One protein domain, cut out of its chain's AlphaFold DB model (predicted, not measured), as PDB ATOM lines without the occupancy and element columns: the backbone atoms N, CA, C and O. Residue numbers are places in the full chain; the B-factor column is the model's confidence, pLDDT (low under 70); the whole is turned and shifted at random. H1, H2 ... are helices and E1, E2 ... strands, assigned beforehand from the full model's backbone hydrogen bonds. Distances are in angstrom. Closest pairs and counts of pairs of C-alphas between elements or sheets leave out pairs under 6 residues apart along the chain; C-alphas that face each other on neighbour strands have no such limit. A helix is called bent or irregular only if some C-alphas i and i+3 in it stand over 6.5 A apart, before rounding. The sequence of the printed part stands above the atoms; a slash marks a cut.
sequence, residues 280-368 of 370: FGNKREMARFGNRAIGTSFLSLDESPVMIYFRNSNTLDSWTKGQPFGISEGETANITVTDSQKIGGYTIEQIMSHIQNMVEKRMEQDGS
ATOM      1  N   PHE A 280     141.891 143.821 113.347       95.19
ATOM      2  CA  PHE A 280     141.710 143.209 112.030       95.19
ATOM      3  C   PHE A 280     140.351 142.507 111.959       95.19
ATOM      4  O   PHE A 280     139.793 142.137 112.994       95.19
ATOM      5  N   GLY A 281     139.811 142.335 110.755       94.06
ATOM      6  CA  GLY A 281     138.528 141.665 110.543       94.06
ATOM      7  C   GLY A 281     137.917 141.994 109.187       94.06
ATOM      8  O   GLY A 281     138.616 142.430 108.274       94.06
ATOM      9  N   ASN A 282     136.603 141.810 109.070       95.00
ATOM     10  CA  ASN A 282     135.869 142.193 107.864       95.00
ATOM     11  C   ASN A 282     135.581 143.699 107.867       95.00
ATOM     12  O   ASN A 282     135.209 144.257 108.904       95.00
ATOM     13  N   LYS A 283     135.624 144.363 106.709       95.38
ATOM     14  CA  LYS A 283     135.325 145.798 106.567       95.38
ATOM     15  C   LYS A 283     133.990 146.192 107.192       95.38
ATOM     16  O   LYS A 283     133.858 147.262 107.779       95.38
ATOM     17  N   ARG A 284     132.982 145.321 107.094       94.75
ATOM     18  CA  ARG A 284     131.644 145.557 107.673       94.75
ATOM     19  C   ARG A 284     131.660 145.656 109.199       94.75
ATOM     20  O   ARG A 284     130.789 146.300 109.776       94.75
ATOM     21  N   GLU A 285     132.635 145.037 109.855       93.12
ATOM     22  CA  GLU A 285     132.797 145.086 111.309       93.12
ATOM     23  C   GLU A 285     133.523 146.352 111.771       93.12
ATOM     24  O   GLU A 285     133.420 146.709 112.942       93.12
ATOM     25  N   MET A 286     134.175 147.084 110.858       94.38
ATOM     26  CA  MET A 286     134.905 148.321 111.154       94.38
ATOM     27  C   MET A 286     134.031 149.369 111.867       94.38
ATOM     28  O   MET A 286     134.499 150.044 112.786       94.38
ATOM     29  N   ALA A 287     132.740 149.454 111.523       92.88
ATOM     30  CA  ALA A 287     131.778 150.357 112.169       92.88
ATOM     31  C   ALA A 287     131.595 150.065 113.673       92.88
ATOM     32  O   ALA A 287     131.410 150.979 114.478       92.88
ATOM     33  N   ARG A 288     131.735 148.799 114.097       94.31
ATOM     34  CA  ARG A 288     131.643 148.405 115.517       94.31
ATOM     35  C   ARG A 288     132.795 148.964 116.354       94.31
ATOM     36  O   ARG A 288     132.679 149.044 117.572       94.31
ATOM     37  N   PHE A 289     133.886 149.371 115.709       93.75
ATOM     38  CA  PHE A 289     135.064 149.954 116.351       93.75
ATOM     39  C   PHE A 289     135.087 151.489 116.285       93.75
ATOM     40  O   PHE A 289     136.101 152.110 116.607       93.75
ATOM     41  N   GLY A 290     133.961 152.121 115.935       90.25
ATOM     42  CA  GLY A 290     133.795 153.577 115.875       90.25
ATOM     43  C   GLY A 290     133.931 154.317 117.215       90.25
ATOM     44  O   GLY A 290     133.743 155.527 117.250       90.25
ATOM     45  N   ASN A 291     134.256 153.635 118.318       91.69
ATOM     46  CA  ASN A 291     134.534 154.218 119.637       91.69
ATOM     47  C   ASN A 291     136.024 154.146 120.060       91.69
ATOM     48  O   ASN A 291     136.362 154.577 121.157       91.69
ATOM     49  N   ARG A 292     136.935 153.647 119.208       94.44
ATOM     50  CA  ARG A 292     138.380 153.501 119.505       94.44
ATOM     51  C   ARG A 292     139.196 154.800 119.420       94.44
ATOM     52  O   ARG A 292     138.786 155.742 118.774       94.44
ATOM     53  N   ALA A 293     140.370 154.912 120.030       94.69
ATOM     54  CA  ALA A 293     141.128 156.171 119.969       94.69
ATOM     55  C   ALA A 293     141.490 156.588 118.519       94.69
ATOM     56  O   ALA A 293     141.680 155.735 117.648       94.69
ATOM     57  N   ILE A 294     141.603 157.896 118.251       94.88
ATOM     58  CA  ILE A 294     142.189 158.404 116.996       94.88
ATOM     59  C   ILE A 294     143.585 157.789 116.822       94.88
ATOM     60  O   ILE A 294     144.334 157.670 117.788       94.88
ATOM     61  N   GLY A 295     143.918 157.382 115.598       92.81
ATOM     62  CA  GLY A 295     145.159 156.674 115.281       92.81
ATOM     63  C   GLY A 295     145.060 155.148 115.358       92.81
ATOM     64  O   GLY A 295     145.965 154.486 114.865       92.81
ATOM     65  N   THR A 296     143.960 154.590 115.887       95.56
ATOM     66  CA  THR A 296     143.721 153.135 115.857       95.56
ATOM     67  C   THR A 296     143.726 152.635 114.412       95.56
ATOM     68  O   THR A 296     143.028 153.188 113.557       95.56
ATOM     69  N   SER A 297     144.495 151.583 114.162       96.25
ATOM     70  CA  SER A 297     144.631 150.912 112.872       96.25
ATOM     71  C   SER A 297     143.703 149.697 112.757       96.25
ATOM     72  O   SER A 297     143.546 148.924 113.703       96.25
ATOM     73  N   PHE A 298     143.071 149.520 111.597       96.94
ATOM     74  CA  PHE A 298     142.202 148.381 111.289       96.94
ATOM     75  C   PHE A 298     142.618 147.740 109.962       96.94
ATOM     76  O   PHE A 298     142.631 148.415 108.935       96.94
ATOM     77  N   LEU A 299     142.946 146.448 109.979       96.38
ATOM     78  CA  LEU A 299     143.289 145.667 108.790       96.38
ATOM     79  C   LEU A 299     142.079 144.866 108.292       96.38
ATOM     80  O   LEU A 299     141.599 143.952 108.962       96.38
ATOM     81  N   SER A 300     141.609 145.208 107.102       96.00
ATOM     82  CA  SER A 300     140.467 144.591 106.436       96.00
ATOM     83  C   SER A 300     140.906 143.383 105.610       96.00
ATOM     84  O   SER A 300     141.633 143.535 104.628       96.00
ATOM     85  N   LEU A 301     140.490 142.186 106.030       91.94
ATOM     86  CA  LEU A 301     140.909 140.906 105.440       91.94
ATOM     87  C   LEU A 301     139.978 140.409 104.319       91.94
ATOM     88  O   LEU A 301     140.347 139.498 103.582       91.94
ATOM     89  N   ASP A 302     138.782 140.986 104.190       92.50
ATOM     90  CA  ASP A 302     137.786 140.656 103.159       92.50
ATOM     91  C   ASP A 302     137.896 141.532 101.900       92.50
ATOM     92  O   ASP A 302     137.127 141.364 100.952       92.50
ATOM     93  N   GLU A 303     138.864 142.449 101.863       91.19
ATOM     94  CA  GLU A 303     139.186 143.267 100.696       91.19
ATOM     95  C   GLU A 303     140.407 142.720  99.944       91.19
ATOM     96  O   GLU A 303     141.310 142.121 100.525       91.19
ATOM     97  N   SER A 304     140.418 142.911  98.622       89.06
ATOM     98  CA  SER A 304     141.505 142.490  97.733       89.06
ATOM     99  C   SER A 304     141.945 143.687  96.876       89.06
ATOM    100  O   SER A 304     141.161 144.119  96.028       89.06
ATOM    101  N   PRO A 305     143.162 144.237  97.069       92.56
ATOM    102  CA  PRO A 305     144.155 143.838  98.075       92.56
ATOM    103  C   PRO A 305     143.654 144.076  99.507       92.56
ATOM    104  O   PRO A 305     142.721 144.847  99.717       92.56
ATOM    105  N   VAL A 306     144.293 143.426 100.483       90.06
ATOM    106  CA  VAL A 306     144.056 143.686 101.910       90.06
ATOM    107  C   VAL A 306     144.277 145.177 102.171       90.06
ATOM    108  O   VAL A 306     145.264 145.749 101.709       90.06
ATOM    109  N   MET A 307     143.357 145.820 102.887       94.81
ATOM    110  CA  MET A 307     143.389 147.270 103.113       94.81
ATOM    111  C   MET A 307     143.615 147.580 104.590       94.81
ATOM    112  O   MET A 307     142.981 146.981 105.455       94.81
ATOM    113  N   ILE A 308     144.470 148.554 104.896       96.25
ATOM    114  CA  ILE A 308     144.602 149.140 106.231       96.25
ATOM    115  C   ILE A 308     143.901 150.497 106.304       96.25
ATOM    116  O   ILE A 308     144.003 151.335 105.406       96.25
ATOM    117  N   TYR A 309     143.195 150.715 107.405       97.19
ATOM    118  CA  TYR A 309     142.461 151.930 107.726       97.19
ATOM    119  C   TYR A 309     142.998 152.529 109.020       97.19
ATOM    120  O   TYR A 309     143.397 151.798 109.924       97.19
ATOM    121  N   PHE A 310     142.949 153.853 109.139       96.56
ATOM    122  CA  PHE A 310     143.271 154.557 110.377       96.56
ATOM    123  C   PHE A 310     142.086 155.396 110.818       96.56
ATOM    124  O   PHE A 310     141.431 156.053 110.004       96.56
ATOM    125  N   ARG A 311     141.807 155.413 112.117       95.56
ATOM    126  CA  ARG A 311     140.782 156.302 112.657       95.56
ATOM    127  C   ARG A 311     141.300 157.743 112.665       95.56
ATOM    128  O   ARG A 311     142.327 158.012 113.286       95.56
ATOM    129  N   ASN A 312     140.601 158.670 112.010       94.06
ATOM    130  CA  ASN A 312     141.064 160.059 111.843       94.06
ATOM    131  C   ASN A 312     140.274 161.097 112.658       94.06
ATOM    132  O   ASN A 312     140.695 162.250 112.727       94.06
ATOM    133  N   SER A 313     139.156 160.721 113.288       93.38
ATOM    134  CA  SER A 313     138.426 161.607 114.203       93.38
ATOM    135  C   SER A 313     137.587 160.839 115.236       93.38
ATOM    136  O   SER A 313     137.391 159.628 115.117       93.38
ATOM    137  N   ASN A 314     137.075 161.560 116.241       87.50
ATOM    138  CA  ASN A 314     136.191 161.028 117.284       87.50
ATOM    139  C   ASN A 314     134.728 160.866 116.839       87.50
ATOM    140  O   ASN A 314     133.924 160.346 117.613       87.50
ATOM    141  N   THR A 315     134.350 161.284 115.627       90.31
ATOM    142  CA  THR A 315     132.996 161.009 115.136       90.31
ATOM    143  C   THR A 315     132.849 159.520 114.836       90.31
ATOM    144  O   THR A 315     133.820 158.843 114.466       90.31
ATOM    145  N   LEU A 316     131.639 158.996 115.042       85.19
ATOM    146  CA  LEU A 316     131.294 157.634 114.643       85.19
ATOM    147  C   LEU A 316     131.592 157.492 113.136       85.19
ATOM    148  O   LEU A 316     131.338 158.423 112.373       85.19
ATOM    149  N   ASP A 317     132.202 156.377 112.738       85.62
ATOM    150  CA  ASP A 317     132.538 156.044 111.343       85.62
ATOM    151  C   ASP A 317     133.587 156.926 110.633       85.62
ATOM    152  O   ASP A 317     133.735 156.874 109.411       85.62
ATOM    153  N   SER A 318     134.394 157.686 111.381       93.75
ATOM    154  CA  SER A 318     135.486 158.490 110.813       93.75
ATOM    155  C   SER A 318     136.778 157.691 110.611       93.75
ATOM    156  O   SER A 318     137.679 157.694 111.460       93.75
ATOM    157  N   TRP A 319     136.877 157.022 109.465       96.44
ATOM    158  CA  TRP A 319     138.065 156.282 109.029       96.44
ATOM    159  C   TRP A 319     138.719 156.951 107.815       96.44
ATOM    160  O   TRP A 319     138.057 157.620 107.018       96.44
ATOM    161  N   THR A 320     140.035 156.787 107.655       96.62
ATOM    162  CA  THR A 320     140.732 157.192 106.429       96.62
ATOM    163  C   THR A 320     140.216 156.406 105.224       96.62
ATOM    164  O   THR A 320     139.571 155.366 105.352       96.62
ATOM    165  N   LYS A 321     140.562 156.862 104.016       96.44
ATOM    166  CA  LYS A 321     140.516 155.966 102.857       96.44
ATOM    167  C   LYS A 321     141.474 154.798 103.122       96.44
ATOM    168  O   LYS A 321     142.556 155.013 103.669       96.44
ATOM    169  N   GLY A 322     141.038 153.585 102.788       94.69
ATOM    170  CA  GLY A 322     141.857 152.389 102.961       94.69
ATOM    171  C   GLY A 322     143.103 152.482 102.094       94.69
ATOM    172  O   GLY A 322     143.012 152.894 100.935       94.69
ATOM    173  N   GLN A 323     144.244 152.118 102.661       95.19
ATOM    174  CA  GLN A 323     145.506 151.999 101.949       95.19
ATOM    175  C   GLN A 323     145.797 150.508 101.749       95.19
ATOM    176  O   GLN A 323     145.672 149.759 102.714       95.19
ATOM    177  N   PRO A 324     146.186 150.044 100.552       92.00
ATOM    178  CA  PRO A 324     146.608 148.659 100.377       92.00
ATOM    179  C   PRO A 324     147.759 148.326 101.332       92.00
ATOM    180  O   PRO A 324     148.728 149.080 101.442       92.00
ATOM    181  N   PHE A 325     147.617 147.212 102.042       85.50
ATOM    182  CA  PHE A 325     148.581 146.683 102.992       85.50
ATOM    183  C   PHE A 325     148.956 145.267 102.574       85.50
ATOM    184  O   PHE A 325     148.104 144.391 102.467       85.50
ATOM    185  N   GLY A 326     150.245 145.049 102.350       70.19
ATOM    186  CA  GLY A 326     150.730 143.830 101.722       70.19
ATOM    187  C   GLY A 326     151.201 144.089 100.298       70.19
ATOM    188  O   GLY A 326     150.874 145.089  99.661       70.19
ATOM    189  N   ILE A 327     152.074 143.198  99.865       52.62
ATOM    190  CA  ILE A 327     152.907 143.319  98.675       52.62
ATOM    191  C   ILE A 327     152.056 143.105  97.426       52.62
ATOM    192  O   ILE A 327     151.130 142.294  97.425       52.62
ATOM    193  N   SER A 328     152.365 143.854  96.370       46.22
ATOM    194  CA  SER A 328     151.855 143.598  95.023       46.22
ATOM    195  C   SER A 328     152.096 142.134  94.638       46.22
ATOM    196  O   SER A 328     153.095 141.556  95.065       46.22
ATOM    197  N   GLU A 329     151.195 141.541  93.846       41.03
ATOM    198  CA  GLU A 329     151.311 140.161  93.350       41.03
ATOM    199  C   GLU A 329     152.759 139.808  92.960       41.03
ATOM    200  O   GLU A 329     153.330 140.430  92.065       41.03
ATOM    201  N   GLY A 330     153.352 138.818  93.644       45.91
ATOM    202  CA  GLY A 330     154.657 138.246  93.288       45.91
ATOM    203  C   GLY A 330     155.737 138.221  94.378       45.91
ATOM    204  O   GLY A 330     156.743 137.546  94.181       45.91
ATOM    205  N   GLU A 331     155.559 138.880  95.527       38.94
ATOM    206  CA  GLU A 331     156.562 138.877  96.607       38.94
ATOM    207  C   GLU A 331     156.064 138.148  97.872       38.94
ATOM    208  O   GLU A 331     154.916 138.293  98.293       38.94
ATOM    209  N   THR A 332     156.934 137.351  98.504       36.53
ATOM    210  CA  THR A 332     156.672 136.674  99.788       36.53
ATOM    211  C   THR A 332     157.245 137.478 100.954       36.53
ATOM    212  O   THR A 332     158.461 137.656 101.044       36.53
ATOM    213  N   ALA A 333     156.396 137.914 101.887       41.41
ATOM    214  CA  ALA A 333     156.820 138.531 103.142       41.41
ATOM    215  C   ALA A 333     156.945 137.462 104.228       41.41
ATOM    216  O   ALA A 333     155.969 136.795 104.574       41.41
ATOM    217  N   ASN A 334     158.134 137.344 104.816       36.69
ATOM    218  CA  ASN A 334     158.350 136.537 106.011       36.69
ATOM    219  C   ASN A 334     157.817 137.290 107.236       36.69
ATOM    220  O   ASN A 334     158.527 138.087 107.849       36.69
ATOM    221  N   ILE A 335     156.556 137.055 107.597       44.03
ATOM    222  CA  ILE A 335     155.998 137.537 108.863       44.03
ATOM    223  C   ILE A 335     156.454 136.573 109.960       44.03
ATOM    224  O   ILE A 335     156.032 135.422 110.009       44.03
ATOM    225  N   THR A 336     157.330 137.041 110.847       35.53
ATOM    226  CA  THR A 336     157.731 136.273 112.031       35.53
ATOM    227  C   THR A 336     156.743 136.577 113.155       35.53
ATOM    228  O   THR A 336     156.782 137.661 113.734       35.53
ATOM    229  N   VAL A 337     155.832 135.647 113.445       44.34
ATOM    230  CA  VAL A 337     154.917 135.732 114.594       44.34
ATOM    231  C   VAL A 337     155.462 134.816 115.684       44.34
ATOM    232  O   VAL A 337     155.608 133.620 115.468       44.34
ATOM    233  N   THR A 338     155.812 135.368 116.844       39.72
ATOM    234  CA  THR A 338     156.316 134.577 117.975       39.72
ATOM    235  C   THR A 338     155.170 133.844 118.672       39.72
ATOM    236  O   THR A 338     154.239 134.480 119.172       39.72
ATOM    237  N   ASP A 339     155.263 132.514 118.706       45.00
ATOM    238  CA  ASP A 339     154.289 131.582 119.277       45.00
ATOM    239  C   ASP A 339     153.965 131.901 120.739       45.00
ATOM    240  O   ASP A 339     154.832 131.804 121.606       45.00
ATOM    241  N   SER A 340     152.717 132.302 121.010       43.12
ATOM    242  CA  SER A 340     151.978 132.070 122.276       43.12
ATOM    243  C   SER A 340     150.774 133.001 122.476       43.12
ATOM    244  O   SER A 340     149.975 132.768 123.382       43.12
ATOM    245  N   GLN A 341     150.573 134.033 121.650       44.38
ATOM    246  CA  GLN A 341     149.425 134.929 121.816       44.38
ATOM    247  C   GLN A 341     148.210 134.473 121.005       44.38
ATOM    248  O   GLN A 341     148.251 134.406 119.779       44.38
ATOM    249  N   LYS A 342     147.092 134.216 121.699       45.16
ATOM    250  CA  LYS A 342     145.767 134.197 121.069       45.16
ATOM    251  C   LYS A 342     145.496 135.588 120.504       45.16
ATOM    252  O   LYS A 342     145.508 136.565 121.254       45.16
ATOM    253  N   ILE A 343     145.235 135.677 119.207       49.88
ATOM    254  CA  ILE A 343     144.951 136.943 118.534       49.88
ATOM    255  C   ILE A 343     143.444 136.987 118.273       49.88
ATOM    256  O   ILE A 343     142.906 136.154 117.550       49.88
ATOM    257  N   GLY A 344     142.729 137.899 118.940       52.47
ATOM    258  CA  GLY A 344     141.265 137.982 118.828       52.47
ATOM    259  C   GLY A 344     140.518 136.737 119.334       52.47
ATOM    260  O   GLY A 344     139.420 136.456 118.872       52.47
ATOM    261  N   GLY A 345     141.116 135.967 120.251       59.91
ATOM    262  CA  GLY A 345     140.544 134.716 120.765       59.91
ATOM    263  C   GLY A 345     140.853 133.473 119.923       59.91
ATOM    264  O   GLY A 345     140.630 132.365 120.408       59.91
ATOM    265  N   TYR A 346     141.436 133.642 118.733       57.44
ATOM    266  CA  TYR A 346     141.857 132.547 117.863       57.44
ATOM    267  C   TYR A 346     143.326 132.177 118.100       57.44
ATOM    268  O   TYR A 346     144.170 133.040 118.366       57.44
ATOM    269  N   THR A 347     143.640 130.885 118.030       74.06
ATOM    270  CA  THR A 347     145.023 130.397 117.986       74.06
ATOM    271  C   THR A 347     145.627 130.653 116.606       74.06
ATOM    272  O   THR A 347     144.912 130.812 115.615       74.06
ATOM    273  N   ILE A 348     146.958 130.676 116.526       66.62
ATOM    274  CA  ILE A 348     147.684 130.813 115.253       66.62
ATOM    275  C   ILE A 348     147.259 129.709 114.273       66.62
ATOM    276  O   ILE A 348     147.008 129.985 113.105       66.62
ATOM    277  N   GLU A 349     147.072 128.484 114.763       70.31
ATOM    278  CA  GLU A 349     146.584 127.347 113.974       70.31
ATOM    279  C   GLU A 349     145.190 127.606 113.384       70.31
ATOM    280  O   GLU A 349     144.943 127.286 112.224       70.31
ATOM    281  N   GLN A 350     144.288 128.242 114.142       70.31
ATOM    282  CA  GLN A 350     142.952 128.602 113.655       70.31
ATOM    283  C   GLN A 350     143.009 129.681 112.569       70.31
ATOM    284  O   GLN A 350     142.258 129.609 111.596       70.31
ATOM    285  N   ILE A 351     143.912 130.655 112.703       70.06
ATOM    286  CA  ILE A 351     144.107 131.714 111.703       70.06
ATOM    287  C   ILE A 351     144.705 131.128 110.419       70.06
ATOM    288  O   ILE A 351     144.180 131.367 109.334       70.06
ATOM    289  N   MET A 352     145.752 130.310 110.536       71.25
ATOM    290  CA  MET A 352     146.396 129.667 109.387       71.25
ATOM    291  C   MET A 352     145.444 128.701 108.673       71.25
ATOM    292  O   MET A 352     145.362 128.723 107.448       71.25
ATOM    293  N   SER A 353     144.648 127.927 109.420       71.56
ATOM    294  CA  SER A 353     143.607 127.065 108.847       71.56
ATOM    295  C   SER A 353     142.534 127.868 108.101       71.56
ATOM    296  O   SER A 353     142.079 127.454 107.035       71.56
ATOM    297  N   HIS A 354     142.148 129.046 108.604       69.12
ATOM    298  CA  HIS A 354     141.190 129.911 107.917       69.12
ATOM    299  C   HIS A 354     141.750 130.469 106.601       69.12
ATOM    300  O   HIS A 354     141.072 130.411 105.577       69.12
ATOM    301  N   ILE A 355     142.999 130.947 106.615       72.06
ATOM    302  CA  ILE A 355     143.694 131.437 105.416       72.06
ATOM    303  C   ILE A 355     143.810 130.318 104.379       72.06
ATOM    304  O   ILE A 355     143.494 130.528 103.210       72.06
ATOM    305  N   GLN A 356     144.202 129.118 104.801       77.19
ATOM    306  CA  GLN A 356     144.348 127.982 103.901       77.19
ATOM    307  C   GLN A 356     143.012 127.577 103.259       77.19
ATOM    308  O   GLN A 356     142.944 127.436 102.042       77.19
ATOM    309  N   ASN A 357     141.920 127.541 104.033       70.62
ATOM    310  CA  ASN A 357     140.572 127.308 103.500       70.62
ATOM    311  C   ASN A 357     140.125 128.388 102.493       70.62
ATOM    312  O   ASN A 357     139.388 128.093 101.553       70.62
ATOM    313  N   MET A 358     140.531 129.651 102.681       72.31
ATOM    314  CA  MET A 358     140.241 130.724 101.720       72.31
ATOM    315  C   MET A 358     141.023 130.553 100.414       72.31
ATOM    316  O   MET A 358     140.475 130.814  99.343       72.31
ATOM    317  N   VAL A 359     142.280 130.110 100.498       72.00
ATOM    318  CA  VAL A 359     143.119 129.821  99.327       72.00
ATOM    319  C   VAL A 359     142.574 128.619  98.555       72.00
ATOM    320  O   VAL A 359     142.409 128.712  97.342       72.00
ATOM    321  N   GLU A 360     142.218 127.531  99.240       75.06
ATOM    322  CA  GLU A 360     141.646 126.327  98.620       75.06
ATOM    323  C   GLU A 360     140.317 126.631  97.911       75.06
ATOM    324  O   GLU A 360     140.154 126.288  96.741       75.06
ATOM    325  N   LYS A 361     139.413 127.394  98.545       74.44
ATOM    326  CA  LYS A 361     138.163 127.840  97.901       74.44
ATOM    327  C   LYS A 361     138.386 128.699  96.657       74.44
ATOM    328  O   LYS A 361     137.573 128.641  95.737       74.44
ATOM    329  N   ARG A 362     139.448 129.511  96.621       66.94
ATOM    330  CA  ARG A 362     139.808 130.271  95.415       66.94
ATOM    331  C   ARG A 362     140.335 129.356  94.315       66.94
ATOM    332  O   ARG A 362     139.905 129.496  93.178       66.94
ATOM    333  N   MET A 363     141.182 128.381  94.648       72.62
ATOM    334  CA  MET A 363     141.668 127.408  93.662       72.62
ATOM    335  C   MET A 363     140.532 126.563  93.065       72.62
ATOM    336  O   MET A 363     140.560 126.271  91.874       72.62
ATOM    337  N   GLU A 364     139.508 126.218  93.850       78.88
ATOM    338  CA  GLU A 364     138.308 125.533  93.343       78.88
ATOM    339  C   GLU A 364     137.456 126.421  92.422       78.88
ATOM    340  O   GLU A 364     136.908 125.936  91.431       78.88
ATOM    341  N   GLN A 365     137.348 127.723  92.716       71.62
ATOM    342  CA  GLN A 365     136.603 128.672  91.880       71.62
ATOM    343  C   GLN A 365     137.312 128.965  90.555       71.62
ATOM    344  O   GLN A 365     136.651 129.005  89.518       71.62
ATOM    345  N   ASP A 366     138.639 129.090  90.569       71.69
ATOM    346  CA  ASP A 366     139.432 129.365  89.367       71.69
ATOM    347  C   ASP A 366     139.657 128.094  88.517       71.69
ATOM    348  O   ASP A 366     139.750 128.161  87.289       71.69
ATOM    349  N   GLY A 367     139.665 126.911  89.145       62.03
ATOM    350  CA  GLY A 367     139.775 125.608  88.476       62.03
ATOM    351  C   GLY A 367     138.497 125.123  87.777       62.03
ATOM    352  O   GLY A 367     138.543 124.144  87.037       62.03
ATOM    353  N   SER A 368     137.359 125.800  87.972       48.16
ATOM    354  CA  SER A 368     136.086 125.486  87.300       48.16
ATOM    355  C   SER A 368     135.889 126.242  85.972       48.16
ATOM    356  O   SER A 368     134.832 126.114  85.349       48.16
TER     357      SER A 368
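AT A GLANCE: This is residues 280 to 368 of the 370 residues of an uncharacterized protein of Epsilonproteobacteria bacterium (UniProt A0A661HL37). Little regular structure is present: a small hairpin, E1 and E2, has the short helix H1 over one face, and a long loop leads to the long helix H2, whose far part sticks out with residues 356 to 368. The printed part has 89 residues, 34 in named elements, in the order H1, E1, E2, H2; the class is mixed and the sheet antiparallel. It is loose, with a radius of gyration of the C-alphas of 15.2 A and spans of 44 by 33 by 23 A.

HOW THE PARTS SIT: E1, residues 297 to 300, and E2, residues 307 to 310, form an antiparallel hairpin at 155 degrees, with N 298 and O 309 within hydrogen-bond range at 2.8 A. Residues 280 to 281 pair with 299 to 300 of E1, parallel. The closest C-alphas of E1 and H1, residues 283 to 289, are those of Ser 300 and Lys 283, 5.3 A. H2, residues 348 to 366, is apart from H1 and E1. Every O i to N i+4 pair is within hydrogen-bond range in H2; in H1 0 of 3 are, but 3 of 4 O i to N i+3 pairs.

IN THESE COORDINATES: E1 spans 9.9 A, E2 10.3 A, H1 10.6 A and H2 27.2 A from first to last C-alpha. H1 begins at C-alpha 283 (135.325, 145.798, 106.567); H2 ends at C-alpha 366 (139.432, 129.365, 89.367). H1 is only just irregular: C-alphas 284 and 287 are 6.6 A apart.

THE WHOLE: The C-alphas farthest apart, of Asn 314 and Ser 368, are 46.5 A apart. The printed part has no cut; the link from E2 to H2 is long, 37 residues. The pLDDT is under 70 in 25 residues, among them 327 to 346.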